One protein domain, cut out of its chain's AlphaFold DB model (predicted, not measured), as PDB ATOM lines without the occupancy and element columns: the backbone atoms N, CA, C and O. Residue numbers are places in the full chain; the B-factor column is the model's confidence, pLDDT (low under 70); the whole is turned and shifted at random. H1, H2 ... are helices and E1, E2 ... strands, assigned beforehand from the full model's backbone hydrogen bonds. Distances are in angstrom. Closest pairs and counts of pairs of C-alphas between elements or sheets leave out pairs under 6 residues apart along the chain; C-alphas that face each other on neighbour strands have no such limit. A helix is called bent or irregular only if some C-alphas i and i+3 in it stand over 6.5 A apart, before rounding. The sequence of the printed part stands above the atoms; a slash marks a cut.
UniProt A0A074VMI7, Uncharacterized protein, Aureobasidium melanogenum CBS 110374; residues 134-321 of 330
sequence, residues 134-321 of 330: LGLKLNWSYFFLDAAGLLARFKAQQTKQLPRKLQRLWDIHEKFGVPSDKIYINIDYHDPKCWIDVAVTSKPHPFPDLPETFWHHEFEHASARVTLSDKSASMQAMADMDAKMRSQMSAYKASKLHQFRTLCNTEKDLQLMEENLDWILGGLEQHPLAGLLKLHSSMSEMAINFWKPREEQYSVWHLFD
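This is residues 134 to 321 of the 330 residues of an uncharacterized protein of Aureobasidium melanogenum CBS 110374 (UniProt A0A074VMI7). A long helical hairpin of H4 and H5a makes most of the length of a rod, with a small three-stranded sheet beside H4 and with H5a and H1b, one arm each of the bent helices H5 and H1, over one face of that sheet. H2 and H3 lie nearer the hairpin's turn, and residues 312 to 321 stick out. The 188 printed residues, mostly helix, run E1 H1 E2 H2 H3 E3 H4 H5; the mixed sheet's order is E1 E2 E3. The whole is loose, radius of gyration of the C-alphas 21.2 A, spanning 80 by 28 by 22 A.

E1 (134 to 139) and E2 (183 to 188) are parallel; N 138 and O 186, 2.8 A apart, are within hydrogen-bond range. E3 (223 to 227) is antiparallel to E2, with N 226 and O 185 at 2.8 A. H1 (148 to 176) and H5 (267 to 317), each assigned as one helix by its hydrogen bonds, are bent: C-alphas 160 and 163 are 6.9 A apart, 306 and 309 6.7 A. H5a (267 to 306) is irregular, C-alphas 285 and 288 being 6.6 A apart. H1b (163 to 176) and H5a are on the same face, two layers with the sheet. H4 (231 to 263) and H5a form a hairpin, opposite ways at a shallow tilt of 14 degrees, closest C-alphas Lys 253 and Leu 277, 6.4 A. H2 (193 to 201) touches H5a, closest C-alphas Ala 199 and Ile 280, 5.9 A. H3 (212 to 215) only just touches H2, with 3 pairs of C-alphas within 8 A, the closest Asp 197 and Trp 215, 7.6 A. In H4 27 of 29 O i to N i+4 pairs are within hydrogen-bond range, in H5a 32 of 36.

C-alpha 134 begins E1 at (251.078, 203.169, 256.213). H4 is 48.5 A long and H5a 56.5 A, ending at C-alpha 306 (259.614, 196.197, 268.514).

The printed part has no cut and no long link. Residues 134 to 154 and 313 to 321 are among those with pLDDT under 70.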
ATOM      1  N   LEU A 134     250.044 204.002 256.802       65.75
ATOM      2  CA  LEU A 134     251.078 203.169 256.213       65.75
ATOM      3  C   LEU A 134     250.931 201.752 256.766       65.75
ATOM      4  O   LEU A 134     251.092 201.509 257.960       65.75
ATOM      5  N   GLY A 135     250.612 200.816 255.884       62.84
ATOM      6  CA  GLY A 135     250.378 199.427 256.226       62.84
ATOM      7  C   GLY A 135     251.479 198.499 255.723       62.84
ATOM      8  O   GLY A 135     252.069 198.700 254.663       62.84
ATOM      9  N   LEU A 136     251.703 197.406 256.437       65.94
ATOM     10  CA  LEU A 136     252.360 196.213 255.904       65.94
ATOM     11  C   LEU A 136     251.315 195.113 255.759       65.94
ATOM     12  O   LEU A 136     250.726 194.697 256.750       65.94
ATOM     13  N   LYS A 137     251.092 194.612 254.545       68.88
ATOM     14  CA  LYS A 137     250.164 193.512 254.284       68.88
ATOM     15  C   LYS A 137     250.890 192.170 254.293       68.88
ATOM     16  O   LYS A 137     251.681 191.863 253.400       68.88
ATOM     17  N   LEU A 138     250.553 191.336 255.271       66.25
ATOM     18  CA  LEU A 138     250.976 189.944 255.375       66.25
ATOM     19  C   LEU A 138     249.879 189.038 254.802       66.25
ATOM     20  O   LEU A 138     248.744 189.057 255.272       66.25
ATOM     21  N   ASN A 139     250.221 188.251 253.781       64.25
ATOM     22  CA  ASN A 139     249.281 187.388 253.066       64.25
ATOM     23  C   ASN A 139     249.409 185.925 253.530       64.25
ATOM     24  O   ASN A 139     250.500 185.354 253.464       64.25
ATOM     25  N   TRP A 140     248.312 185.328 254.011       64.62
ATOM     26  CA  TRP A 140     248.272 183.967 254.562       64.62
ATOM     27  C   TRP A 140     247.571 182.946 253.632       64.62
ATOM     28  O   TRP A 140     247.157 181.878 254.077       64.62
ATOM     29  N   SER A 141     247.503 183.212 252.321       53.91
ATOM     30  CA  SER A 141     246.818 182.386 251.298       53.91
ATOM     31  C   SER A 141     247.196 180.903 251.247       53.91
ATOM     32  O   SER A 141     246.446 180.099 250.707       53.91
ATOM     33  N   TYR A 142     248.360 180.516 251.771       49.75
ATOM     34  CA  TYR A 142     248.901 179.158 251.631       49.75
ATOM     35  C   TYR A 142     248.587 178.228 252.812       49.75
ATOM     36  O   TYR A 142     249.083 177.104 252.852       49.75
ATOM     37  N   PHE A 143     247.794 178.675 253.788       51.41
ATOM     38  CA  PHE A 143     247.593 177.942 255.041       51.41
ATOM     39  C   PHE A 143     246.629 176.758 254.983       51.41
ATOM     40  O   PHE A 143     246.700 175.886 255.849       51.41
ATOM     41  N   PHE A 144     245.741 176.717 253.993       54.00
ATOM     42  CA  PHE A 144     244.632 175.758 253.961       54.00
ATOM     43  C   PHE A 144     244.934 174.475 253.174       54.00
ATOM     44  O   PHE A 144     244.157 173.528 253.231       54.00
ATOM     45  N   LEU A 145     246.077 174.412 252.486       49.50
ATOM     46  CA  LEU A 145     246.538 173.230 251.758       49.50
ATOM     47  C   LEU A 145     247.571 172.478 252.606       49.50
ATOM     48  O   LEU A 145     248.761 172.736 252.506       49.50
ATOM     49  N   ASP A 146     247.082 171.593 253.472       45.22
ATOM     50  CA  ASP A 146     247.782 170.430 254.042       45.22
ATOM     51  C   ASP A 146     249.265 170.594 254.462       45.22
ATOM     52  O   ASP A 146     250.196 170.403 253.681       45.22
ATOM     53  N   ALA A 147     249.487 170.919 255.742       49.88
ATOM     54  CA  ALA A 147     250.389 170.202 256.658       49.88
ATOM     55  C   ALA A 147     250.709 171.097 257.864       49.88
ATOM     56  O   ALA A 147     251.162 172.233 257.713       49.88
ATOM     57  N   ALA A 148     250.642 170.552 259.082       52.97
ATOM     58  CA  ALA A 148     251.254 171.176 260.263       52.97
ATOM     59  C   ALA A 148     252.725 171.604 260.008       52.97
ATOM     60  O   ALA A 148     253.210 172.581 260.582       52.97
ATOM     61  N   GLY A 149     253.414 170.917 259.085       55.97
ATOM     62  CA  GLY A 149     254.737 171.282 258.581       55.97
ATOM     63  C   GLY A 149     254.785 172.592 257.780       55.97
ATOM     64  O   GLY A 149     255.750 173.339 257.927       55.97
ATOM     65  N   LEU A 150     253.765 172.922 256.983       60.06
ATOM     66  CA  LEU A 150     253.682 174.206 256.277       60.06
ATOM     67  C   LEU A 150     253.385 175.355 257.243       60.06
ATOM     68  O   LEU A 150     254.063 176.376 257.170       60.06
ATOM     69  N   LEU A 151     252.494 175.158 258.224       62.78
ATOM     70  CA  LEU A 151     252.254 176.136 259.297       62.78
ATOM     71  C   LEU A 151     253.533 176.416 260.097       62.78
ATOM     72  O   LEU A 151     253.859 177.575 260.350       62.78
ATOM     73  N   ALA A 152     254.297 175.381 260.454       67.06
ATOM     74  CA  ALA A 152     255.561 175.549 261.168       67.06
ATOM     75  C   ALA A 152     256.621 176.283 260.328       67.06
ATOM     76  O   ALA A 152     257.296 177.179 260.840       67.06
ATOM     77  N   ARG A 153     256.756 175.942 259.037       66.81
ATOM     78  CA  ARG A 153     257.700 176.599 258.115       66.81
ATOM     79  C   ARG A 153     257.321 178.052 257.858       66.81
ATOM     80  O   ARG A 153     258.185 178.920 257.951       66.81
ATOM     81  N   PHE A 154     256.043 178.318 257.605       67.88
ATOM     82  CA  PHE A 154     255.536 179.667 257.394       67.88
ATOM     83  C   PHE A 154     255.695 180.513 258.653       67.88
ATOM     84  O   PHE A 154     256.236 181.614 258.585       67.88
ATOM     85  N   LYS A 155     255.325 179.976 259.824       71.69
ATOM     86  CA  LYS A 155     255.571 180.628 261.114       71.69
ATOM     87  C   LYS A 155     257.047 180.980 261.273       71.69
ATOM     88  O   LYS A 155     257.360 182.139 261.504       71.69
ATOM     89  N   ALA A 156     257.954 180.019 261.096       73.12
ATOM     90  CA  ALA A 156     259.390 180.262 261.227       73.12
ATOM     91  C   ALA A 156     259.897 181.337 260.250       73.12
ATOM     92  O   ALA A 156     260.707 182.186 260.624       73.12
ATOM     93  N   GLN A 157     259.402 181.332 259.012       71.81
ATOM     94  CA  GLN A 157     259.747 182.328 258.005       71.81
ATOM     95  C   GLN A 157     259.241 183.723 258.384       71.81
ATOM     96  O   GLN A 157     260.027 184.670 258.369       71.81
ATOM     97  N   GLN A 158     257.971 183.851 258.773       72.19
ATOM     98  CA  GLN A 158     257.387 185.131 259.172       72.19
ATOM     99  C   GLN A 158     258.049 185.681 260.433       72.19
ATOM    100  O   GLN A 158     258.478 186.830 260.444       72.19
ATOM    101  N   THR A 159     258.263 184.844 261.452       73.38
ATOM    102  CA  THR A 159     259.012 185.212 262.664       73.38
ATOM    103  C   THR A 159     260.431 185.693 262.334       73.38
ATOM    104  O   THR A 159     260.931 186.620 262.964       73.38
ATOM    105  N   LYS A 160     261.091 185.110 261.322       78.00
ATOM    106  CA  LYS A 160     262.437 185.521 260.892       78.00
ATOM    107  C   LYS A 160     262.447 186.831 260.097       78.00
ATOM    108  O   LYS A 160     263.409 187.591 260.194       78.00
ATOM    109  N   GLN A 161     261.435 187.075 259.266       77.62
ATOM    110  CA  GLN A 161     261.398 188.233 258.367       77.62
ATOM    111  C   GLN A 161     260.763 189.474 258.996       77.62
ATOM    112  O   GLN A 161     261.160 190.587 258.647       77.62
ATOM    113  N   LEU A 162     259.815 189.298 259.921       80.38
ATOM    114  CA  LEU A 162     259.065 190.398 260.520       80.38
ATOM    115  C   LEU A 162     259.967 191.484 261.125       80.38
ATOM    116  O   LEU A 162     259.730 192.644 260.808       80.38
ATOM    117  N   PRO A 163     261.044 191.181 261.883       83.31
ATOM    118  CA  PRO A 163     261.903 192.228 262.439       83.31
ATOM    119  C   PRO A 163     262.539 193.131 261.376       83.31
ATOM    120  O   PRO A 163     262.635 194.338 261.567       83.31
ATOM    121  N   ARG A 164     262.941 192.568 260.226       81.88
ATOM    122  CA  ARG A 164     263.509 193.355 259.118       81.88
ATOM    123  C   ARG A 164     262.458 194.251 258.469       81.88
ATOM    124  O   ARG A 164     262.760 195.385 258.117       81.88
ATOM    125  N   LYS A 165     261.229 193.749 258.328       79.19
ATOM    126  CA  LYS A 165     260.092 194.506 257.784       79.19
ATOM    127  C   LYS A 165     259.673 195.634 258.726       79.19
ATOM    128  O   LYS A 165     259.466 196.754 258.283       79.19
ATOM    129  N   LEU A 166     259.633 195.361 260.027       83.81
ATOM    130  CA  LEU A 166     259.374 196.364 261.057       83.81
ATOM    131  C   LEU A 166     260.457 197.445 261.087       83.81
ATOM    132  O   LEU A 166     260.125 198.620 261.163       83.81
ATOM    133  N   GLN A 167     261.735 197.068 260.955       85.44
ATOM    134  CA  GLN A 167     262.824 198.038 260.819       85.44
ATOM    135  C   GLN A 167     262.642 198.921 259.586       85.44
ATOM    136  O   GLN A 167     262.768 200.131 259.683       85.44
ATOM    137  N   ARG A 168     262.270 198.341 258.445       80.94
ATOM    138  CA  ARG A 168     261.989 199.116 257.233       80.94
ATOM    139  C   ARG A 168     260.836 200.107 257.432       80.94
ATOM    140  O   ARG A 168     260.956 201.262 257.035       80.94
ATOM    141  N   LEU A 169     259.732 199.677 258.045       80.62
ATOM    142  CA  LEU A 169     258.618 200.573 258.377       80.62
ATOM    143  C   LEU A 169     259.059 201.691 259.323       80.62
ATOM    144  O   LEU A 169     258.626 202.827 259.153       80.62
ATOM    145  N   TRP A 170     259.931 201.376 260.282       84.31
ATOM    146  CA  TRP A 170     260.529 202.351 261.190       84.31
ATOM    147  C   TRP A 170     261.378 203.387 260.440       84.31
ATOM    148  O   TRP A 170     261.194 204.585 260.621       84.31
ATOM    149  N   ASP A 171     262.238 202.948 259.520       83.62
ATOM    150  CA  ASP A 171     263.071 203.855 258.720       83.62
ATOM    151  C   ASP A 171     262.204 204.785 257.845       83.62
ATOM    152  O   ASP A 171     262.508 205.965 257.668       83.62
ATOM    153  N   ILE A 172     261.090 204.273 257.303       77.19
ATOM    154  CA  ILE A 172     260.113 205.062 256.536       77.19
ATOM    155  C   ILE A 172     259.372 206.050 257.449       77.19
ATOM    156  O   ILE A 172     259.205 207.215 257.076       77.19
ATOM    157  N   HIS A 173     258.956 205.600 258.635       80.81
ATOM    158  CA  HIS A 173     258.356 206.427 259.680       80.81
ATOM    159  C   HIS A 173     259.244 207.633 260.004       80.81
ATOM    160  O   HIS A 173     258.779 208.765 259.887       80.81
ATOM    161  N   GLU A 174     260.532 207.413 260.278       81.62
ATOM    162  CA  GLU A 174     261.500 208.475 260.582       81.62
ATOM    163  C   GLU A 174     261.756 209.385 259.372       81.62
ATOM    164  O   GLU A 174     261.659 210.611 259.452       81.62
ATOM    165  N   LYS A 175     262.047 208.799 258.206       80.44
ATOM    166  CA  LYS A 175     262.446 209.542 256.997       80.44
ATOM    167  C   LYS A 175     261.334 210.443 256.460       80.44
ATOM    168  O   LYS A 175     261.617 211.512 255.895       80.44
ATOM    169  N   PHE A 176     260.078 210.022 256.589       72.50
ATOM    170  CA  PHE A 176     258.920 210.717 256.022       72.50
ATOM    171  C   PHE A 176     257.958 211.289 257.075       72.50
ATOM    172  O   PHE A 176     257.003 211.965 256.697       72.50
ATOM    173  N   GLY A 177     258.227 211.090 258.369       73.19
ATOM    174  CA  GLY A 177     257.430 211.625 259.475       73.19
ATOM    175  C   GLY A 177     256.015 211.046 259.540       73.19
ATOM    176  O   GLY A 177     255.073 211.778 259.821       73.19
ATOM    177  N   VAL A 178     255.821 209.771 259.188       75.38
ATOM    178  CA  VAL A 178     254.497 209.114 259.227       75.38
ATOM    179  C   VAL A 178     254.068 208.908 260.676       75.38
ATOM    180  O   VAL A 178     254.761 208.180 261.363       75.38
ATOM    181  N   PRO A 179     252.955 209.477 261.171       75.94
ATOM    182  CA  PRO A 179     252.535 209.269 262.556       75.94
ATOM    183  C   PRO A 179     252.314 207.787 262.871       75.94
ATOM    184  O   PRO A 179     251.748 207.050 262.064       75.94
ATOM    185  N   SER A 180     252.759 207.337 264.037       77.88
ATOM    186  CA  SER A 180     252.728 205.918 264.389       77.88
ATOM    187  C   SER A 180     251.341 205.339 264.623       77.88
ATOM    188  O   SER A 180     251.118 204.160 264.367       77.88
ATOM    189  N   ASP A 181     250.387 206.165 265.053       77.50
ATOM    190  CA  ASP A 181     248.960 205.828 265.118       77.50
ATOM    191  C   ASP A 181     248.375 205.497 263.737       77.50
ATOM    192  O   ASP A 181     247.316 204.881 263.631       77.50
ATOM    193  N   LYS A 182     249.092 205.858 262.670       76.00
ATOM    194  CA  LYS A 182     248.742 205.554 261.285       76.00
ATOM    195  C   LYS A 182     249.538 204.377 260.721       76.00
ATOM    196  O   LYS A 182     249.360 204.042 259.552       76.00
ATOM    197  N   ILE A 183     250.391 203.724 261.512       80.19
ATOM    198  CA  ILE A 183     251.179 202.571 261.069       80.19
ATOM    199  C   ILE A 183     250.531 201.280 261.560       80.19
ATOM    200  O   ILE A 183     250.256 201.105 262.748       80.19
ATOM    201  N   TYR A 184     250.288 200.353 260.634       84.19
ATOM    202  CA  TYR A 184     249.615 199.095 260.940       84.19
ATOM    203  C   TYR A 184     250.186 197.910 260.159       84.19
ATOM    204  O   TYR A 184     250.855 198.057 259.137       84.19
ATOM    205  N   ILE A 185     249.888 196.702 260.626       84.25
ATOM    206  CA  ILE A 185     250.104 195.467 259.870       84.25
ATOM    207  C   ILE A 185     248.736 194.880 259.550       84.25
ATOM    208  O   ILE A 185     247.950 194.610 260.452       84.25
ATOM    209  N   ASN A 186     248.432 194.682 258.275       83.19
ATOM    210  CA  ASN A 186     247.233 193.987 257.832       83.19
ATOM    211  C   ASN A 186     247.541 192.501 257.673       83.19
ATOM    212  O   ASN A 186     248.399 192.135 256.870       83.19
ATOM    213  N   ILE A 187     246.852 191.645 258.417       79.56
ATOM    214  CA  ILE A 187     246.957 190.195 258.265       79.56
ATOM    215  C   ILE A 187     245.730 189.719 257.494       79.56
ATOM    216  O   ILE A 187     244.601 189.863 257.957       79.56
ATOM    217  N   ASP A 188     245.972 189.183 256.302       77.94
ATOM    218  CA  ASP A 188     244.957 188.685 255.377       77.94
ATOM    219  C   ASP A 188     244.828 187.165 255.526       77.94
ATOM    220  O   ASP A 188     245.741 186.431 255.140       77.94
ATOM    221  N   TYR A 189     243.705 186.712 256.093       72.00
ATOM    222  CA  TYR A 189     243.430 185.308 256.416       72.00
ATOM    223  C   TYR A 189     242.817 184.527 255.257       72.00
ATOM    224  O   TYR A 189     242.628 183.320 255.395       72.00
ATOM    225  N   HIS A 190     242.533 185.189 254.129       68.38
ATOM    226  CA  HIS A 190     241.734 184.648 253.027       68.38
ATOM    227  C   HIS A 190     240.348 184.168 253.454       68.38
ATOM    228  O   HIS A 190     239.928 184.294 254.603       68.38
ATOM    229  N   ASP A 191     239.581 183.715 252.472       73.12
ATOM    230  CA  ASP A 191     238.270 183.149 252.712       73.12
ATOM    231  C   ASP A 191     238.331 181.635 253.041       73.12
ATOM    232  O   ASP A 191     239.285 180.945 252.667       73.12
ATOM    233  N   PRO A 192     237.309 181.087 253.729       75.06
ATOM    234  CA  PRO A 192     237.220 179.660 254.053       75.06
ATOM    235  C   PRO A 192     237.106 178.712 252.851       75.06
ATOM    236  O   PRO A 192     237.145 177.494 253.042       75.06
ATOM    237  N   LYS A 193     236.916 179.227 251.629       78.81
ATOM    238  CA  LYS A 193     236.529 178.423 250.464       78.81
ATOM    239  C   LYS A 193     237.560 177.348 250.160       78.81
ATOM    240  O   LYS A 193     237.210 176.189 250.000       78.81
ATOM    241  N   CYS A 194     238.834 177.727 250.144       73.38
ATOM    242  CA  CYS A 194     239.926 176.812 249.825       73.38
ATOM    243  C   CYS A 194     239.984 175.592 250.760       73.38
ATOM    244  O   CYS A 194     240.319 174.501 250.312       73.38
ATOM    245  N   TRP A 195     239.612 175.746 252.035       74.94
ATOM    246  CA  TRP A 195     239.502 174.617 252.959       74.94
ATOM    247  C   TRP A 195     238.309 173.724 252.636       74.94
ATOM    248  O   TRP A 195     238.436 172.504 252.620       74.94
ATOM    249  N   ILE A 196     237.152 174.334 252.381       79.88
ATOM    250  CA  ILE A 196     235.927 173.609 252.034       79.88
ATOM    251  C   ILE A 196     236.143 172.806 250.750       79.88
ATOM    252  O   ILE A 196     235.814 171.626 250.725       79.88
ATOM    253  N   ASP A 197     236.768 173.401 249.734       79.12
ATOM    254  CA  ASP A 197     237.089 172.734 248.471       79.12
ATOM    255  C   ASP A 197     237.970 171.492 248.710       79.12
ATOM    256  O   ASP A 197     237.700 170.414 248.179       79.12
ATOM    257  N   VAL A 198     238.991 171.601 249.570       76.06
ATOM    258  CA  VAL A 198     239.842 170.458 249.950       76.06
ATOM    259  C   VAL A 198     239.037 169.407 250.711       76.06
ATOM    260  O   VAL A 198     239.091 168.234 250.358       76.06
ATOM    261  N   ALA A 199     238.268 169.811 251.722       77.94
ATOM    262  CA  ALA A 199     237.523 168.899 252.583       77.94
ATOM    263  C   ALA A 199     236.448 168.110 251.813       77.94
ATOM    264  O   ALA A 199     236.273 166.916 252.044       77.94
ATOM    265  N   VAL A 200     235.767 168.761 250.865       77.94
ATOM    266  CA  VAL A 200     234.756 168.146 249.993       77.94
ATOM    267  C   VAL A 200     235.392 167.181 248.986       77.94
ATOM    268  O   VAL A 200     234.779 166.180 248.620       77.94
ATOM    269  N   THR A 201     236.628 167.445 248.550       74.88
ATOM    270  CA  THR A 201     237.345 166.597 247.579       74.88
ATOM    271  C   THR A 201     238.180 165.482 248.229       74.88
ATOM    272  O   THR A 201     238.598 164.542 247.548       74.88
ATOM    273  N   SER A 202     238.415 165.529 249.545       66.38
ATOM    274  CA  SER A 202     239.267 164.577 250.266       66.38
ATOM    275  C   SER A 202     238.512 163.367 250.855       66.38
ATOM    276  O   SER A 202     237.914 163.490 251.915       66.38
ATOM    277  N   LYS A 203     238.666 162.168 250.248       58.94
ATOM    278  CA  LYS A 203     238.249 160.818 250.750       58.94
ATOM    279  C   LYS A 203     236.743 160.674 251.100       58.94
ATOM    280  O   LYS A 203     236.035 161.665 251.080       58.94
ATOM    281  N   PRO A 204     236.184 159.442 251.204       62.59
ATOM    282  CA  PRO A 204     234.874 159.148 250.621       62.59
ATOM    283  C   PRO A 204     233.773 160.006 251.233       62.59
ATOM    284  O   PRO A 204     233.373 159.828 252.381       62.59
ATOM    285  N   HIS A 205     233.316 160.944 250.416       68.44
ATOM    286  CA  HIS A 205     232.285 161.887 250.761       68.44
ATOM    287  C   HIS A 205     230.935 161.150 250.781       68.44
ATOM    288  O   HIS A 205     230.646 160.428 249.825       68.44
ATOM    289  N   PRO A 206     230.111 161.289 251.837       76.38
ATOM    290  CA  PRO A 206     228.841 160.566 251.952       76.38
ATOM    291  C   PRO A 206     227.834 160.895 250.839       76.38
ATOM    292  O   PRO A 206     226.896 160.129 250.635       76.38
ATOM    293  N   PHE A 207     228.048 161.985 250.091       82.56
ATOM    294  CA  PHE A 207     227.169 162.443 249.014       82.56
ATOM    295  C   PHE A 207     227.937 162.681 247.700       82.56
ATOM    296  O   PHE A 207     228.035 163.820 247.241       82.56
ATOM    297  N   PRO A 208     228.498 161.629 247.072       76.19
ATOM    298  CA  PRO A 208     229.343 161.769 245.882       76.19
ATOM    299  C   PRO A 208     228.570 162.235 244.637       76.19
ATOM    300  O   PRO A 208     229.179 162.745 243.701       76.19
ATOM    301  N   ASP A 209     227.243 162.083 244.633       82.06
ATOM    302  CA  ASP A 209     226.372 162.451 243.511       82.06
ATOM    303  C   ASP A 209     225.999 163.946 243.493       82.06
ATOM    304  O   ASP A 209     225.357 164.416 242.550       82.06
ATOM    305  N   LEU A 210     226.374 164.715 244.523       85.56
ATOM    306  CA  LEU A 210     226.123 166.156 244.541       85.56
ATOM    307  C   LEU A 210     227.059 166.875 243.557       85.56
ATOM    308  O   LEU A 210     228.270 166.647 243.582       85.56
ATOM    309  N   PRO A 211     226.537 167.786 242.714       84.81
ATOM    310  CA  PRO A 211     227.372 168.531 241.781       84.81
ATOM    311  C   PRO A 211     228.331 169.456 242.538       84.81
ATOM    312  O   PRO A 211     227.977 169.999 243.578       84.81
ATOM    313  N   GLU A 212     229.513 169.726 241.981       80.12
ATOM    314  CA  GLU A 212     230.504 170.649 242.569       80.12
ATOM    315  C   GLU A 212     229.897 172.027 242.895       80.12
ATOM    316  O   GLU A 212     230.151 172.615 243.946       80.12
ATOM    317  N   THR A 213     228.974 172.493 242.050       85.94
ATOM    318  CA  THR A 213     228.231 173.742 242.248       85.94
ATOM    319  C   THR A 213     227.402 173.770 243.531       85.94
ATOM    320  O   THR A 213     227.109 174.854 244.030       85.94
ATOM    321  N   PHE A 214     227.022 172.611 244.083       88.38
ATOM    322  CA  PHE A 214     226.357 172.529 245.383       88.38
ATOM    323  C   PHE A 214     227.261 173.047 246.501       88.38
ATOM    324  O   PHE A 214     226.754 173.630 247.449       88.38
ATOM    325  N   TRP A 215     228.581 172.902 246.397       86.00
ATOM    326  CA  TRP A 215     229.535 173.310 247.435       86.00
ATOM    327  C   TRP A 215     229.952 174.776 247.318       86.00
ATOM    328  O   TRP A 215     230.402 175.373 248.292       86.00
ATOM    329  N   HIS A 216     229.701 175.406 246.167       86.12
ATOM    330  CA  HIS A 216     230.034 176.808 245.941       86.12
ATOM    331  C   HIS A 216     229.339 177.740 246.938       86.12
ATOM    332  O   HIS A 216     228.123 177.680 247.153       86.12
ATOM    333  N   HIS A 217     230.117 178.640 247.527       85.19
ATOM    334  CA  HIS A 217     229.629 179.720 248.370       85.19
ATOM    335  C   HIS A 217     230.578 180.908 248.259       85.19
ATOM    336  O   HIS A 217     231.798 180.733 248.232       85.19
ATOM    337  N   GLU A 218     230.013 182.108 248.167       85.38
ATOM    338  CA  GLU A 218     230.793 183.337 248.209       85.38
ATOM    339  C   GLU A 218     231.014 183.723 249.663       85.38
ATOM    340  O   GLU A 218     230.078 184.047 250.390       85.38
ATOM    341  N   PHE A 219     232.271 183.668 250.076       84.12
ATOM    342  CA  PHE A 219     232.700 184.138 251.375       84.12
ATOM    343  C   PHE A 219     233.237 185.558 251.245       84.12
ATOM    344  O   PHE A 219     233.995 185.890 250.329       84.12
ATOM    345  N   GLU A 220     232.877 186.404 252.196       83.38
ATOM    346  CA  GLU A 220     233.535 187.676 252.384       83.38
ATOM    347  C   GLU A 220     234.963 187.486 252.893       83.38
ATOM    348  O   GLU A 220     235.257 186.670 253.773       83.38
ATOM    349  N   HIS A 221     235.836 188.358 252.403       77.88
ATOM    350  CA  HIS A 221     237.219 188.448 252.831       77.88
ATOM    351  C   HIS A 221     237.350 188.692 254.345       77.88
ATOM    352  O   HIS A 221     236.641 189.536 254.916       77.88
ATOM    353  N   ALA A 222     238.291 187.980 254.972       79.69
ATOM    354  CA  ALA A 222     238.631 188.103 256.383       79.69
ATOM    355  C   ALA A 222     240.065 188.633 256.545       79.69
ATOM    356  O   ALA A 222     241.036 188.028 256.091       79.69
ATOM    357  N   SER A 223     240.194 189.777 257.213       83.06
ATOM    358  CA  SER A 223     241.476 190.415 257.518       83.06
ATOM    359  C   SER A 223     241.415 191.081 258.887       83.06
ATOM    360  O   SER A 223     240.362 191.603 259.253       83.06
ATOM    361  N   ALA A 224     242.532 191.126 259.608       84.94
ATOM    362  CA  ALA A 224     242.641 191.843 260.878       84.94
ATOM    363  C   ALA A 224     243.851 192.779 260.875       84.94
ATOM    364  O   ALA A 224     244.930 192.421 260.393       84.94
ATOM    365  N   ARG A 225     243.677 193.974 261.448       86.88
ATOM    366  CA  ARG A 225     244.745 194.968 261.586       86.88
ATOM    367  C   ARG A 225     245.424 194.849 262.945       86.88
ATOM    368  O   ARG A 225     244.762 194.859 263.975       86.88
ATOM    369  N   VAL A 226     246.749 194.822 262.928       85.00
ATOM    370  CA  VAL A 226     247.604 195.029 264.094       85.00
ATOM    371  C   VAL A 226     248.003 196.496 264.117       85.00
ATOM    372  O   VAL A 226     248.727 196.962 263.237       85.00
ATOM    373  N   THR A 227     247.534 197.213 265.126       84.62
ATOM    374  CA  THR A 227     247.936 198.590 265.412       84.62
ATOM    375  C   THR A 227     249.153 198.553 266.326       84.62
ATOM    376  O   THR A 227     249.104 197.968 267.407       84.62
ATOM    377  N   LEU A 228     250.262 199.155 265.897       81.44
ATOM    378  CA  LEU A 228     251.548 199.012 266.593       81.44
ATOM    379  C   LEU A 228     251.588 199.733 267.948       81.44
ATOM    380  O   LEU A 228     252.279 199.286 268.861       81.44
ATOM    381  N   SER A 229     250.811 200.808 268.081       75.50
ATOM    382  CA  SER A 229     250.677 201.616 269.297       75.50
ATOM    383  C   SER A 229     249.527 201.176 270.213       75.50
ATOM    384  O   SER A 229     249.506 201.552 271.385       75.50
ATOM    385  N   ASP A 230     248.595 200.347 269.726       80.44
ATOM    386  CA  ASP A 230     247.403 199.931 270.473       80.44
ATOM    387  C   ASP A 230     247.195 198.410 270.431       80.44
ATOM    388  O   ASP A 230     246.623 197.818 269.503       80.44
ATOM    389  N   LYS A 231     247.637 197.763 271.515       81.12
ATOM    390  CA  LYS A 231     247.443 196.327 271.727       81.12
ATOM    391  C   LYS A 231     245.962 195.966 271.836       81.12
ATOM    392  O   LYS A 231     245.569 194.905 271.360       81.12
ATOM    393  N   SER A 232     245.153 196.809 272.472       84.94
ATOM    394  CA  SER A 232     243.739 196.520 272.706       84.94
ATOM    395  C   SER A 232     242.942 196.552 271.403       84.94
ATOM    396  O   SER A 232     242.221 195.597 271.121       84.94
ATOM    397  N   ALA A 233     243.180 197.556 270.552       85.81
ATOM    398  CA  ALA A 233     242.597 197.632 269.217       85.81
ATOM    399  C   ALA A 233     243.015 196.444 268.341       85.81
ATOM    400  O   ALA A 233     242.182 195.877 267.639       85.81
ATOM    401  N   SER A 234     244.280 196.017 268.425       83.69
ATOM    402  CA  SER A 234     244.768 194.836 267.694       83.69
ATOM    403  C   SER A 234     244.046 193.552 268.121       83.69
ATOM    404  O   SER A 234     243.596 192.774 267.282       83.69
ATOM    405  N   MET A 235     243.884 193.342 269.432       85.06
ATOM    406  CA  MET A 235     243.168 192.177 269.963       85.06
ATOM    407  C   MET A 235     241.678 192.208 269.604       85.06
ATOM    408  O   MET A 235     241.117 191.163 269.278       85.06
ATOM    409  N   GLN A 236     241.052 193.389 269.621       88.75
ATOM    410  CA  GLN A 236     239.659 193.553 269.206       88.75
ATOM    411  C   GLN A 236     239.484 193.257 267.712       88.75
ATOM    412  O   GLN A 236     238.609 192.477 267.353       88.75
ATOM    413  N   ALA A 237     240.360 193.780 266.847       87.62
ATOM    414  CA  ALA A 237     240.313 193.513 265.409       87.62
ATOM    415  C   ALA A 237     240.458 192.015 265.086       87.62
ATOM    416  O   ALA A 237     239.819 191.509 264.163       87.62
ATOM    417  N   MET A 238     241.276 191.289 265.854       86.88
ATOM    418  CA  MET A 238     241.376 189.833 265.746       86.88
ATOM    419  C   MET A 238     240.085 189.131 266.194       86.88
ATOM    420  O   MET A 238     239.646 188.199 265.522       86.88
ATOM    421  N   ALA A 239     239.474 189.566 267.300       88.56
ATOM    422  CA  ALA A 239     238.216 189.004 267.792       88.56
ATOM    423  C   ALA A 239     237.057 189.239 266.809       88.56
ATOM    424  O   ALA A 239     236.286 188.319 266.540       88.56
ATOM    425  N   ASP A 240     236.976 190.432 266.216       90.12
ATOM    426  CA  ASP A 240     235.975 190.775 265.204       90.12
ATOM    427  C   ASP A 240     236.143 189.916 263.943       90.12
ATOM    428  O   ASP A 240     235.165 189.439 263.366       90.12
ATOM    429  N   MET A 241     237.391 189.671 263.530       88.19
ATOM    430  CA  MET A 241     237.710 188.792 262.406       88.19
ATOM    431  C   MET A 241     237.331 187.330 262.694       88.19
ATOM    432  O   MET A 241     236.685 186.708 261.848       88.19
ATOM    433  N   ASP A 242     237.643 186.801 263.885       86.88
ATOM    434  CA  ASP A 242     237.232 185.447 264.301       86.88
ATOM    435  C   ASP A 242     235.703 185.316 264.315       86.88
ATOM    436  O   ASP A 242     235.141 184.399 263.712       86.88
ATOM    437  N   ALA A 243     235.010 186.286 264.919       89.25
ATOM    438  CA  ALA A 243     233.551 186.335 264.942       89.25
ATOM    439  C   ALA A 243     232.961 186.379 263.524       89.25
ATOM    440  O   ALA A 243     232.011 185.650 263.224       89.25
ATOM    441  N   LYS A 244     233.557 187.171 262.623       88.50
ATOM    442  CA  LYS A 244     233.163 187.228 261.214       88.50
ATOM    443  C   LYS A 244     233.342 185.873 260.528       88.50
ATOM    444  O   LYS A 244     232.411 185.412 259.870       88.50
ATOM    445  N   MET A 245     234.493 185.212 260.678       86.00
ATOM    446  CA  MET A 245     234.725 183.888 260.084       86.00
ATOM    447  C   MET A 245     233.717 182.856 260.606       86.00
ATOM    448  O   MET A 245     233.097 182.156 259.804       86.00
ATOM    449  N   ARG A 246     233.471 182.809 261.922       87.38
ATOM    450  CA  ARG A 246     232.469 181.922 262.553       87.38
ATOM    451  C   ARG A 246     231.053 182.175 262.059       87.38
ATOM    452  O   ARG A 246     230.324 181.228 261.754       87.38
ATOM    453  N   SER A 247     230.670 183.443 261.926       90.69
ATOM    454  CA  SER A 247     229.364 183.822 261.388       90.69
ATOM    455  C   SER A 247     229.196 183.344 259.945       90.69
ATOM    456  O   SER A 247     228.152 182.792 259.599       90.69
ATOM    457  N   GLN A 248     230.221 183.509 259.105       90.31
ATOM    458  CA  GLN A 248     230.181 183.056 257.714       90.31
ATOM    459  C   GLN A 248     230.120 181.528 257.595       90.31
ATOM    460  O   GLN A 248     229.333 181.007 256.807       90.31
ATOM    461  N   MET A 249     230.881 180.795 258.414       88.94
ATOM    462  CA  MET A 249     230.810 179.329 258.482       88.94
ATOM    463  C   MET A 249     229.419 178.840 258.912       88.94
ATOM    464  O   MET A 249     228.869 177.909 258.323       88.94
ATOM    465  N   SER A 250     228.811 179.507 259.895       90.81
ATOM    466  CA  SER A 250     227.456 179.192 260.363       90.81
ATOM    467  C   SER A 250     226.408 179.448 259.274       90.81
ATOM    468  O   SER A 250     225.531 178.614 259.038       90.81
ATOM    469  N   ALA A 251     226.525 180.574 258.563       92.81
ATOM    470  CA  ALA A 251     225.663 180.907 257.430       92.81
ATOM    471  C   ALA A 251     225.818 179.902 256.278       92.81
ATOM    472  O   ALA A 251     224.820 179.475 255.692       92.81
ATOM    473  N   TYR A 252     227.049 179.465 255.999       92.62
ATOM    474  CA  TYR A 252     227.337 178.407 255.038       92.62
ATOM    475  C   TYR A 252     226.635 177.093 255.416       92.62
ATOM    476  O   TYR A 252     225.878 176.566 254.597       92.62
ATOM    477  N   LYS A 253     226.796 176.605 256.660       93.12
ATOM    478  CA  LYS A 253     226.119 175.385 257.150       93.12
ATOM    479  C   LYS A 253     224.606 175.477 256.958       93.12
ATOM    480  O   LYS A 253     224.003 174.589 256.356       93.12
ATOM    481  N   ALA A 254     223.995 176.568 257.422       93.81
ATOM    482  CA  ALA A 254     222.553 176.780 257.315       93.81
ATOM    483  C   ALA A 254     222.078 176.797 255.851       93.81
ATOM    484  O   ALA A 254     221.066 176.176 255.518       93.81
ATOM    485  N   SER A 255     222.833 177.459 254.970       94.31
ATOM    486  CA  SER A 255     222.542 177.515 253.537       94.31
ATOM    487  C   SER A 255     222.595 176.129 252.888       94.31
ATOM    488  O   SER A 255     221.659 175.752 252.184       94.31
ATOM    489  N   LYS A 256     223.640 175.334 253.162       93.38
ATOM    490  CA  LYS A 256     223.791 173.986 252.591       93.38
ATOM    491  C   LYS A 256     222.761 173.004 253.120       93.38
ATOM    492  O   LYS A 256     222.192 172.266 252.324       93.38
ATOM    493  N   LEU A 257     222.430 173.049 254.410       93.38
ATOM    494  CA  LEU A 257     221.338 172.242 254.958       93.38
ATOM    495  C   LEU A 257     219.992 172.601 254.327       93.38
ATOM    496  O   LEU A 257     219.215 171.712 253.988       93.38
ATOM    497  N   HIS A 258     219.715 173.891 254.124       92.56
ATOM    498  CA  HIS A 258     218.489 174.319 253.455       92.56
ATOM    499  C   HIS A 258     218.424 173.834 251.999       92.56
ATOM    500  O   HIS A 258     217.397 173.302 251.586       92.56
ATOM    501  N   GLN A 259     219.520 173.959 251.245       92.19
ATOM    502  CA  GLN A 259     219.614 173.450 249.871       92.19
ATOM    503  C   GLN A 259     219.519 171.921 249.815       92.19
ATOM    504  O   GLN A 259     218.906 171.375 248.910       92.19
ATOM    505  N   PHE A 260     220.094 171.210 250.782       92.19
ATOM    506  CA  PHE A 260     220.030 169.752 250.812       92.19
ATOM    507  C   PHE A 260     218.624 169.241 251.151       92.19
ATOM    508  O   PHE A 260     218.167 168.264 250.564       92.19
ATOM    509  N   ARG A 261     217.883 169.941 252.027       90.50
ATOM    510  CA  ARG A 261     216.475 169.628 252.346       90.50
ATOM    511  C   ARG A 261     215.562 169.618 251.126       90.50
ATOM    512  O   ARG A 261     214.591 168.877 251.130       90.50
ATOM    513  N   THR A 262     215.842 170.424 250.102       88.12
ATOM    514  CA  THR A 262     215.021 170.437 248.880       88.12
ATOM    515  C   THR A 262     215.354 169.290 247.925       88.12
ATOM    516  O   THR A 262     214.555 168.990 247.042       88.12
ATOM    517  N   LEU A 263     216.510 168.645 248.103       86.00
ATOM    518  CA  LEU A 263     216.988 167.519 247.295       86.00
ATOM    519  C   LEU A 263     216.728 166.157 247.958       86.00
ATOM    520  O   LEU A 263     216.764 165.128 247.288       86.00
ATOM    521  N   CYS A 264     216.489 166.148 249.269       80.69
ATOM    522  CA  CYS A 264     216.438 164.950 250.089       80.69
ATOM    523  C   CYS A 264     215.007 164.583 250.523       80.69
ATOM    524  O   CYS A 264     214.211 165.449 250.873       80.69
ATOM    525  N   ASN A 265     214.713 163.278 250.571       74.00
ATOM    526  CA  ASN A 265     213.414 162.739 250.987       74.00
ATOM    527  C   ASN A 265     213.440 162.027 252.352       74.00
ATOM    528  O   ASN A 265     212.396 161.545 252.795       74.00
ATOM    529  N   THR A 266     214.601 161.911 253.013       87.81
ATOM    530  CA  THR A 266     214.724 161.181 254.286       87.81
ATOM    531  C   THR A 266     215.422 161.990 255.380       87.81
ATOM    532  O   THR A 266     216.413 162.681 255.153       87.81
ATOM    533  N   GLU A 267     214.926 161.853 256.611       88.31
ATOM    534  CA  GLU A 267     215.532 162.475 257.798       88.31
ATOM    535  C   GLU A 267     216.952 161.949 258.067       88.31
ATOM    536  O   GLU A 267     217.816 162.666 258.560       88.31
ATOM    537  N   LYS A 268     217.220 160.693 257.692       89.88
ATOM    538  CA  LYS A 268     218.520 160.045 257.889       89.88
ATOM    539  C   LYS A 268     219.619 160.690 257.042       89.88
ATOM    540  O   LYS A 268     220.717 160.923 257.538       89.88
ATOM    541  N   ASP A 269     219.328 160.989 255.781       89.56
ATOM    542  CA  ASP A 269     220.286 161.652 254.894       89.56
ATOM    543  C   ASP A 269     220.520 163.106 255.333       89.56
ATOM    544  O   ASP A 269     221.632 163.617 255.224       89.56
ATOM    545  N   LEU A 270     219.490 163.771 255.874       90.88
ATOM    546  CA  LEU A 270     219.626 165.109 256.454       90.88
ATOM    547  C   LEU A 270     220.572 165.131 257.657       90.88
ATOM    548  O   LEU A 270     221.439 166.000 257.720       90.88
ATOM    549  N   GLN A 271     220.440 164.159 258.562       91.81
ATOM    550  CA  GLN A 271     221.358 163.988 259.692       91.81
ATOM    551  C   GLN A 271     222.788 163.722 259.214       91.81
ATOM    552  O   GLN A 271     223.721 164.368 259.680       91.81
ATOM    553  N   LEU A 272     222.964 162.846 258.221       91.38
ATOM    554  CA  LEU A 272     224.283 162.542 257.664       91.38
ATOM    555  C   LEU A 272     224.929 163.763 256.974       91.38
ATOM    556  O   LEU A 272     226.143 163.951 257.055       91.38
ATOM    557  N   MET A 273     224.138 164.618 256.315       91.69
ATOM    558  CA  MET A 273     224.627 165.883 255.750       91.69
ATOM    559  C   MET A 273     225.045 166.866 256.839       91.69
ATOM    560  O   MET A 273     226.078 167.525 256.706       91.69
ATOM    561  N   GLU A 274     224.271 166.963 257.917       93.25
ATOM    562  CA  GLU A 274     224.629 167.796 259.060       93.25
ATOM    563  C   GLU A 274     225.947 167.349 259.700       93.25
ATOM    564  O   GLU A 274     226.851 168.173 259.837       93.25
ATOM    565  N   GLU A 275     226.103 166.053 259.977       90.81
ATOM    566  CA  GLU A 275     227.346 165.474 260.504       90.81
ATOM    567  C   GLU A 275     228.542 165.734 259.579       90.81
ATOM    568  O   GLU A 275     229.633 166.081 260.033       90.81
ATOM    569  N   ASN A 276     228.344 165.614 258.263       89.00
ATOM    570  CA  ASN A 276     229.389 165.890 257.285       89.00
ATOM    571  C   ASN A 276     229.791 167.379 257.268       89.00
ATOM    572  O   ASN A 276     230.979 167.693 257.216       89.00
ATOM    573  N   LEU A 277     228.828 168.304 257.330       90.81
ATOM    574  CA  LEU A 277     229.122 169.738 257.421       90.81
ATOM    575  C   LEU A 277     229.833 170.082 258.735       90.81
ATOM    576  O   LEU A 277     230.776 170.872 258.716       90.81
ATOM    577  N   ASP A 278     229.437 169.463 259.846       89.75
ATOM    578  CA  ASP A 278     230.102 169.635 261.140       89.75
ATOM    579  C   ASP A 278     231.532 169.101 261.129       89.75
ATOM    580  O   ASP A 278     232.424 169.724 261.702       89.75
ATOM    581  N   TRP A 279     231.794 168.003 260.419       86.69
ATOM    582  CA  TRP A 279     233.154 167.514 260.215       86.69
ATOM    583  C   TRP A 279     234.001 168.485 259.373       86.69
ATOM    584  O   TRP A 279     235.110 168.841 259.781       86.69
ATOM    585  N   ILE A 280     233.472 168.971 258.239       85.31
ATOM    586  CA  ILE A 280     234.168 169.923 257.349       85.31
ATOM    587  C   ILE A 280     234.529 171.210 258.104       85.31
ATOM    588  O   ILE A 280     235.679 171.663 258.066       85.31
ATOM    589  N   LEU A 281     233.545 171.800 258.788       87.00
ATOM    590  CA  LEU A 281     233.697 173.071 259.495       87.00
ATOM    591  C   LEU A 281     234.478 172.905 260.803       87.00
ATOM    592  O   LEU A 281     235.335 173.728 261.113       87.00
ATOM    593  N   GLY A 282     234.270 171.809 261.533       80.69
ATOM    594  CA  GLY A 282     235.025 171.495 262.745       80.69
ATOM    595  C   GLY A 282     236.520 171.310 262.476       80.69
ATOM    596  O   GLY A 282     237.350 171.775 263.260       80.69
ATOM    597  N   GLY A 283     236.886 170.717 261.333       74.06
ATOM    598  CA  GLY A 283     238.281 170.627 260.896       74.06
ATOM    599  C   GLY A 283     238.940 171.997 260.683       74.06
ATOM    600  O   GLY A 283     240.105 172.184 261.042       74.06
ATOM    601  N   LEU A 284     238.183 172.972 260.166       73.25
ATOM    602  CA  LEU A 284     238.640 174.349 259.956       73.25
ATOM    603  C   LEU A 284     238.859 175.090 261.283       73.25
ATOM    604  O   LEU A 284     239.867 175.783 261.453       73.25
ATOM    605  N   GLU A 285     237.929 174.931 262.226       71.31
ATOM    606  CA  GLU A 285     237.992 175.586 263.534       71.31
ATOM    607  C   GLU A 285     239.163 175.075 264.386       71.31
ATOM    608  O   GLU A 285     239.869 175.867 265.014       71.31
ATOM    609  N   GLN A 286     239.393 173.759 264.398       67.88
ATOM    610  CA  GLN A 286     240.370 173.140 265.298       67.88
ATOM    611  C   GLN A 286     241.826 173.335 264.863       67.88
ATOM    612  O   GLN A 286     242.711 173.420 265.718       67.88
ATOM    613  N   HIS A 287     242.101 173.387 263.557       66.06
ATOM    614  CA  HIS A 287     243.472 173.286 263.056       66.06
ATOM    615  C   HIS A 287     243.968 174.575 262.376       66.06
ATOM    616  O   HIS A 287     244.836 175.232 262.962       66.06
ATOM    617  N   PRO A 288     243.448 174.999 261.206       69.31
ATOM    618  CA  PRO A 288     243.857 176.261 260.598       69.31
ATOM    619  C   PRO A 288     243.524 177.474 261.468       69.31
ATOM    620  O   PRO A 288     244.429 178.222 261.822       69.31
ATOM    621  N   LEU A 289     242.262 177.665 261.873       73.88
ATOM    622  CA  LEU A 289     241.831 178.921 262.496       73.88
ATOM    623  C   LEU A 289     242.531 179.178 263.838       73.88
ATOM    624  O   LEU A 289     243.127 180.236 264.037       73.88
ATOM    625  N   ALA A 290     242.564 178.185 264.728       75.38
ATOM    626  CA  ALA A 290     243.266 178.296 266.006       75.38
ATOM    627  C   ALA A 290     244.780 178.555 265.840       75.38
ATOM    628  O   ALA A 290     245.371 179.359 266.570       75.38
ATOM    629  N   GLY A 291     245.418 177.901 264.862       73.88
ATOM    630  CA  GLY A 291     246.827 178.124 264.530       73.88
ATOM    631  C   GLY A 291     247.094 179.540 264.015       73.88
ATOM    632  O   GLY A 291     248.066 180.174 264.436       73.88
ATOM    633  N   LEU A 292     246.204 180.051 263.161       75.25
ATOM    634  CA  LEU A 292     246.253 181.399 262.597       75.25
ATOM    635  C   LEU A 292     246.069 182.465 263.684       75.25
ATOM    636  O   LEU A 292     246.861 183.403 263.758       75.25
ATOM    637  N   LEU A 293     245.103 182.295 264.588       79.56
ATOM    638  CA  LEU A 293     244.894 183.212 265.715       79.56
ATOM    639  C   LEU A 293     246.119 183.257 266.639       79.56
ATOM    640  O   LEU A 293     246.610 184.332 266.982       79.56
ATOM    641  N   LYS A 294     246.696 182.098 266.977       79.81
ATOM    642  CA  LYS A 294     247.920 182.041 267.795       79.81
ATOM    643  C   LYS A 294     249.109 182.710 267.105       79.81
ATOM    644  O   LYS A 294     249.928 183.353 267.766       79.81
ATOM    645  N   LEU A 295     249.229 182.545 265.788       76.25
ATOM    646  CA  LEU A 295     250.254 183.224 265.005       76.25
ATOM    647  C   LEU A 295     250.024 184.740 264.993       76.25
ATOM    648  O   LEU A 295     250.982 185.478 265.193       76.25
ATOM    649  N   HIS A 296     248.780 185.204 264.843       81.25
ATOM    650  CA  HIS A 296     248.444 186.629 264.852       81.25
ATOM    651  C   HIS A 296     248.834 187.274 266.175       81.25
ATOM    652  O   HIS A 296     249.524 188.292 266.171       81.25
ATOM    653  N   SER A 297     248.468 186.656 267.301       83.56
ATOM    654  CA  SER A 297     248.858 187.143 268.625       83.56
ATOM    655  C   SER A 297     250.377 187.239 268.758       83.56
ATOM    656  O   SER A 297     250.895 188.273 269.166       83.56
ATOM    657  N   SER A 298     251.114 186.206 268.332       82.75
ATOM    658  CA  SER A 298     252.583 186.203 268.389       82.75
ATOM    659  C   SER A 298     253.219 187.289 267.514       82.75
ATOM    660  O   SER A 298     254.220 187.885 267.911       82.75
ATOM    661  N   MET A 299     252.668 187.536 266.325       80.31
ATOM    662  CA  MET A 299     253.149 188.577 265.412       80.31
ATOM    663  C   MET A 299     252.821 189.971 265.950       80.31
ATOM    664  O   MET A 299     253.669 190.857 265.893       80.31
ATOM    665  N   SER A 300     251.632 190.138 266.532       84.94
ATOM    666  CA  SER A 300     251.210 191.376 267.189       84.94
ATOM    667  C   SER A 300     252.119 191.715 268.360       84.94
ATOM    668  O   SER A 300     252.622 192.829 268.449       84.94
ATOM    669  N   GLU A 301     252.404 190.739 269.223       86.88
ATOM    670  CA  GLU A 301     253.338 190.914 270.334       86.88
ATOM    671  C   GLU A 301     254.737 191.291 269.851       86.88
ATOM    672  O   GLU A 301     255.330 192.225 270.382       86.88
ATOM    673  N   MET A 302     255.259 190.615 268.824       85.69
ATOM    674  CA  MET A 302     256.563 190.956 268.255       85.69
ATOM    675  C   MET A 302     256.584 192.380 267.689       85.69
ATOM    676  O   MET A 302     257.545 193.110 267.918       85.69
ATOM    677  N   ALA A 303     255.534 192.777 266.972       86.38
ATOM    678  CA  ALA A 303     255.429 194.094 266.365       86.38
ATOM    679  C   ALA A 303     255.334 195.208 267.417       86.38
ATOM    680  O   ALA A 303     256.095 196.171 267.358       86.38
ATOM    681  N   ILE A 304     254.486 195.034 268.430       86.25
ATOM    682  CA  ILE A 304     254.323 195.988 269.536       86.25
ATOM    683  C   ILE A 304     255.614 196.093 270.359       86.25
ATOM    684  O   ILE A 304     256.065 197.196 270.661       86.25
ATOM    685  N   ASN A 305     256.249 194.961 270.685       87.25
ATOM    686  CA  ASN A 305     257.499 194.940 271.453       87.25
ATOM    687  C   ASN A 305     258.681 195.535 270.679       87.25
ATOM    688  O   ASN A 305     259.630 196.016 271.292       87.25
ATOM    689  N   PHE A 306     258.645 195.496 269.348       87.62
ATOM    690  CA  PHE A 306     259.614 196.197 268.514       87.62
ATOM    691  C   PHE A 306     259.363 197.711 268.507       87.62
ATOM    692  O   PHE A 306     260.315 198.488 268.574       87.62
ATOM    693  N   TRP A 307     258.097 198.120 268.404       86.88
ATOM    694  CA  TRP A 307     257.710 199.502 268.127       86.88
ATOM    695  C   TRP A 307     257.711 200.396 269.373       86.88
ATOM    696  O   TRP A 307     258.382 201.428 269.397       86.88
ATOM    697  N   LYS A 308     257.026 199.974 270.443       84.50
ATOM    698  CA  LYS A 308     256.796 200.788 271.650       84.50
ATOM    699  C   LYS A 308     258.084 201.303 272.314       84.50
ATOM    700  O   LYS A 308     258.151 202.495 272.603       84.50
ATOM    701  N   PRO A 309     259.142 200.485 272.515       84.44
ATOM    702  CA  PRO A 309     260.365 200.977 273.152       84.44
ATOM    703  C   PRO A 309     261.082 202.057 272.337       84.44
ATOM    704  O   PRO A 309     261.750 202.916 272.907       84.44
ATOM    705  N   ARG A 310     260.966 202.019 271.005       85.00
ATOM    706  CA  ARG A 310     261.607 203.003 270.131       85.00
ATOM    707  C   ARG A 310     260.892 204.347 270.188       85.00
ATOM    708  O   ARG A 310     261.557 205.372 270.281       85.00
ATOM    709  N   GLU A 311     259.563 204.348 270.217       80.38
ATOM    710  CA  GLU A 311     258.790 205.576 270.445       80.38
ATOM    711  C   GLU A 311     259.084 206.207 271.802       80.38
ATOM    712  O   GLU A 311     259.265 207.417 271.901       80.38
ATOM    713  N   GLU A 312     259.164 205.387 272.852       78.25
ATOM    714  CA  GLU A 312     259.467 205.859 274.203       78.25
ATOM    715  C   GLU A 312     260.875 206.467 274.277       78.25
ATOM    716  O   GLU A 312     261.047 207.532 274.868       78.25
ATOM    717  N   GLN A 313     261.876 205.872 273.618       66.31
ATOM    718  CA  GLN A 313     263.204 206.483 273.489       66.31
ATOM    719  C   GLN A 313     263.138 207.833 272.764       66.31
ATOM    720  O   GLN A 313     263.702 208.808 273.255       66.31
ATOM    721  N   TYR A 314     262.403 207.927 271.654       57.12
ATOM    722  CA  TYR A 314     262.197 209.187 270.932       57.12
ATOM    723  C   TYR A 314     261.510 210.260 271.780       57.12
ATOM    724  O   TYR A 314     261.919 211.418 271.749       57.12
ATOM    725  N   SER A 315     260.525 209.883 272.601       57.72
ATOM    726  CA  SER A 315     259.856 210.811 273.522       57.72
ATOM    727  C   SER A 315     260.824 211.450 274.524       57.72
ATOM    728  O   SER A 315     260.646 212.605 274.902       57.72
ATOM    729  N   VAL A 316     261.881 210.725 274.909       55.69
ATOM    730  CA  VAL A 316     262.931 211.217 275.804       55.69
ATOM    731  C   VAL A 316     263.946 212.076 275.049       55.69
ATOM    732  O   VAL A 316     264.344 213.112 275.567       55.69
ATOM    733  N   TRP A 317     264.342 211.705 273.828       52.78
ATOM    734  CA  TRP A 317     265.267 212.512 273.019       52.78
ATOM    735  C   TRP A 317     264.658 213.862 272.612       52.78
ATOM    736  O   TRP A 317     265.311 214.890 272.763       52.78
ATOM    737  N   HIS A 318     263.374 213.895 272.245       53.66
ATOM    738  CA  HIS A 318     262.654 215.137 271.937       53.66
ATOM    739  C   HIS A 318     262.437 216.063 273.145       53.66
ATOM    740  O   HIS A 318     262.115 217.234 272.962       53.66
ATOM    741  N   LEU A 319     262.626 215.589 274.386       53.81
ATOM    742  CA  LEU A 319     262.673 216.477 275.558       53.81
ATOM    743  C   LEU A 319     263.951 217.331 275.587       53.81
ATOM    744  O   LEU A 319     263.969 218.357 276.268       53.81
ATOM    745  N   PHE A 320     264.994 216.944 274.845       54.44
ATOM    746  CA  PHE A 320     266.252 217.685 274.748       54.44
ATOM    747  C   PHE A 320     266.328 218.616 273.527       54.44
ATOM    748  O   PHE A 320     267.103 219.566 273.574       54.44
ATOM    749  N   ASP A 321     265.475 218.460 272.509       54.72
ATOM    750  CA  ASP A 321     265.413 219.393 271.365       54.72
ATOM    751  C   ASP A 321     265.090 220.854 271.785       54.72
ATOM    752  O   ASP A 321     265.711 221.798 271.276       54.72
TER     753      ASP A 321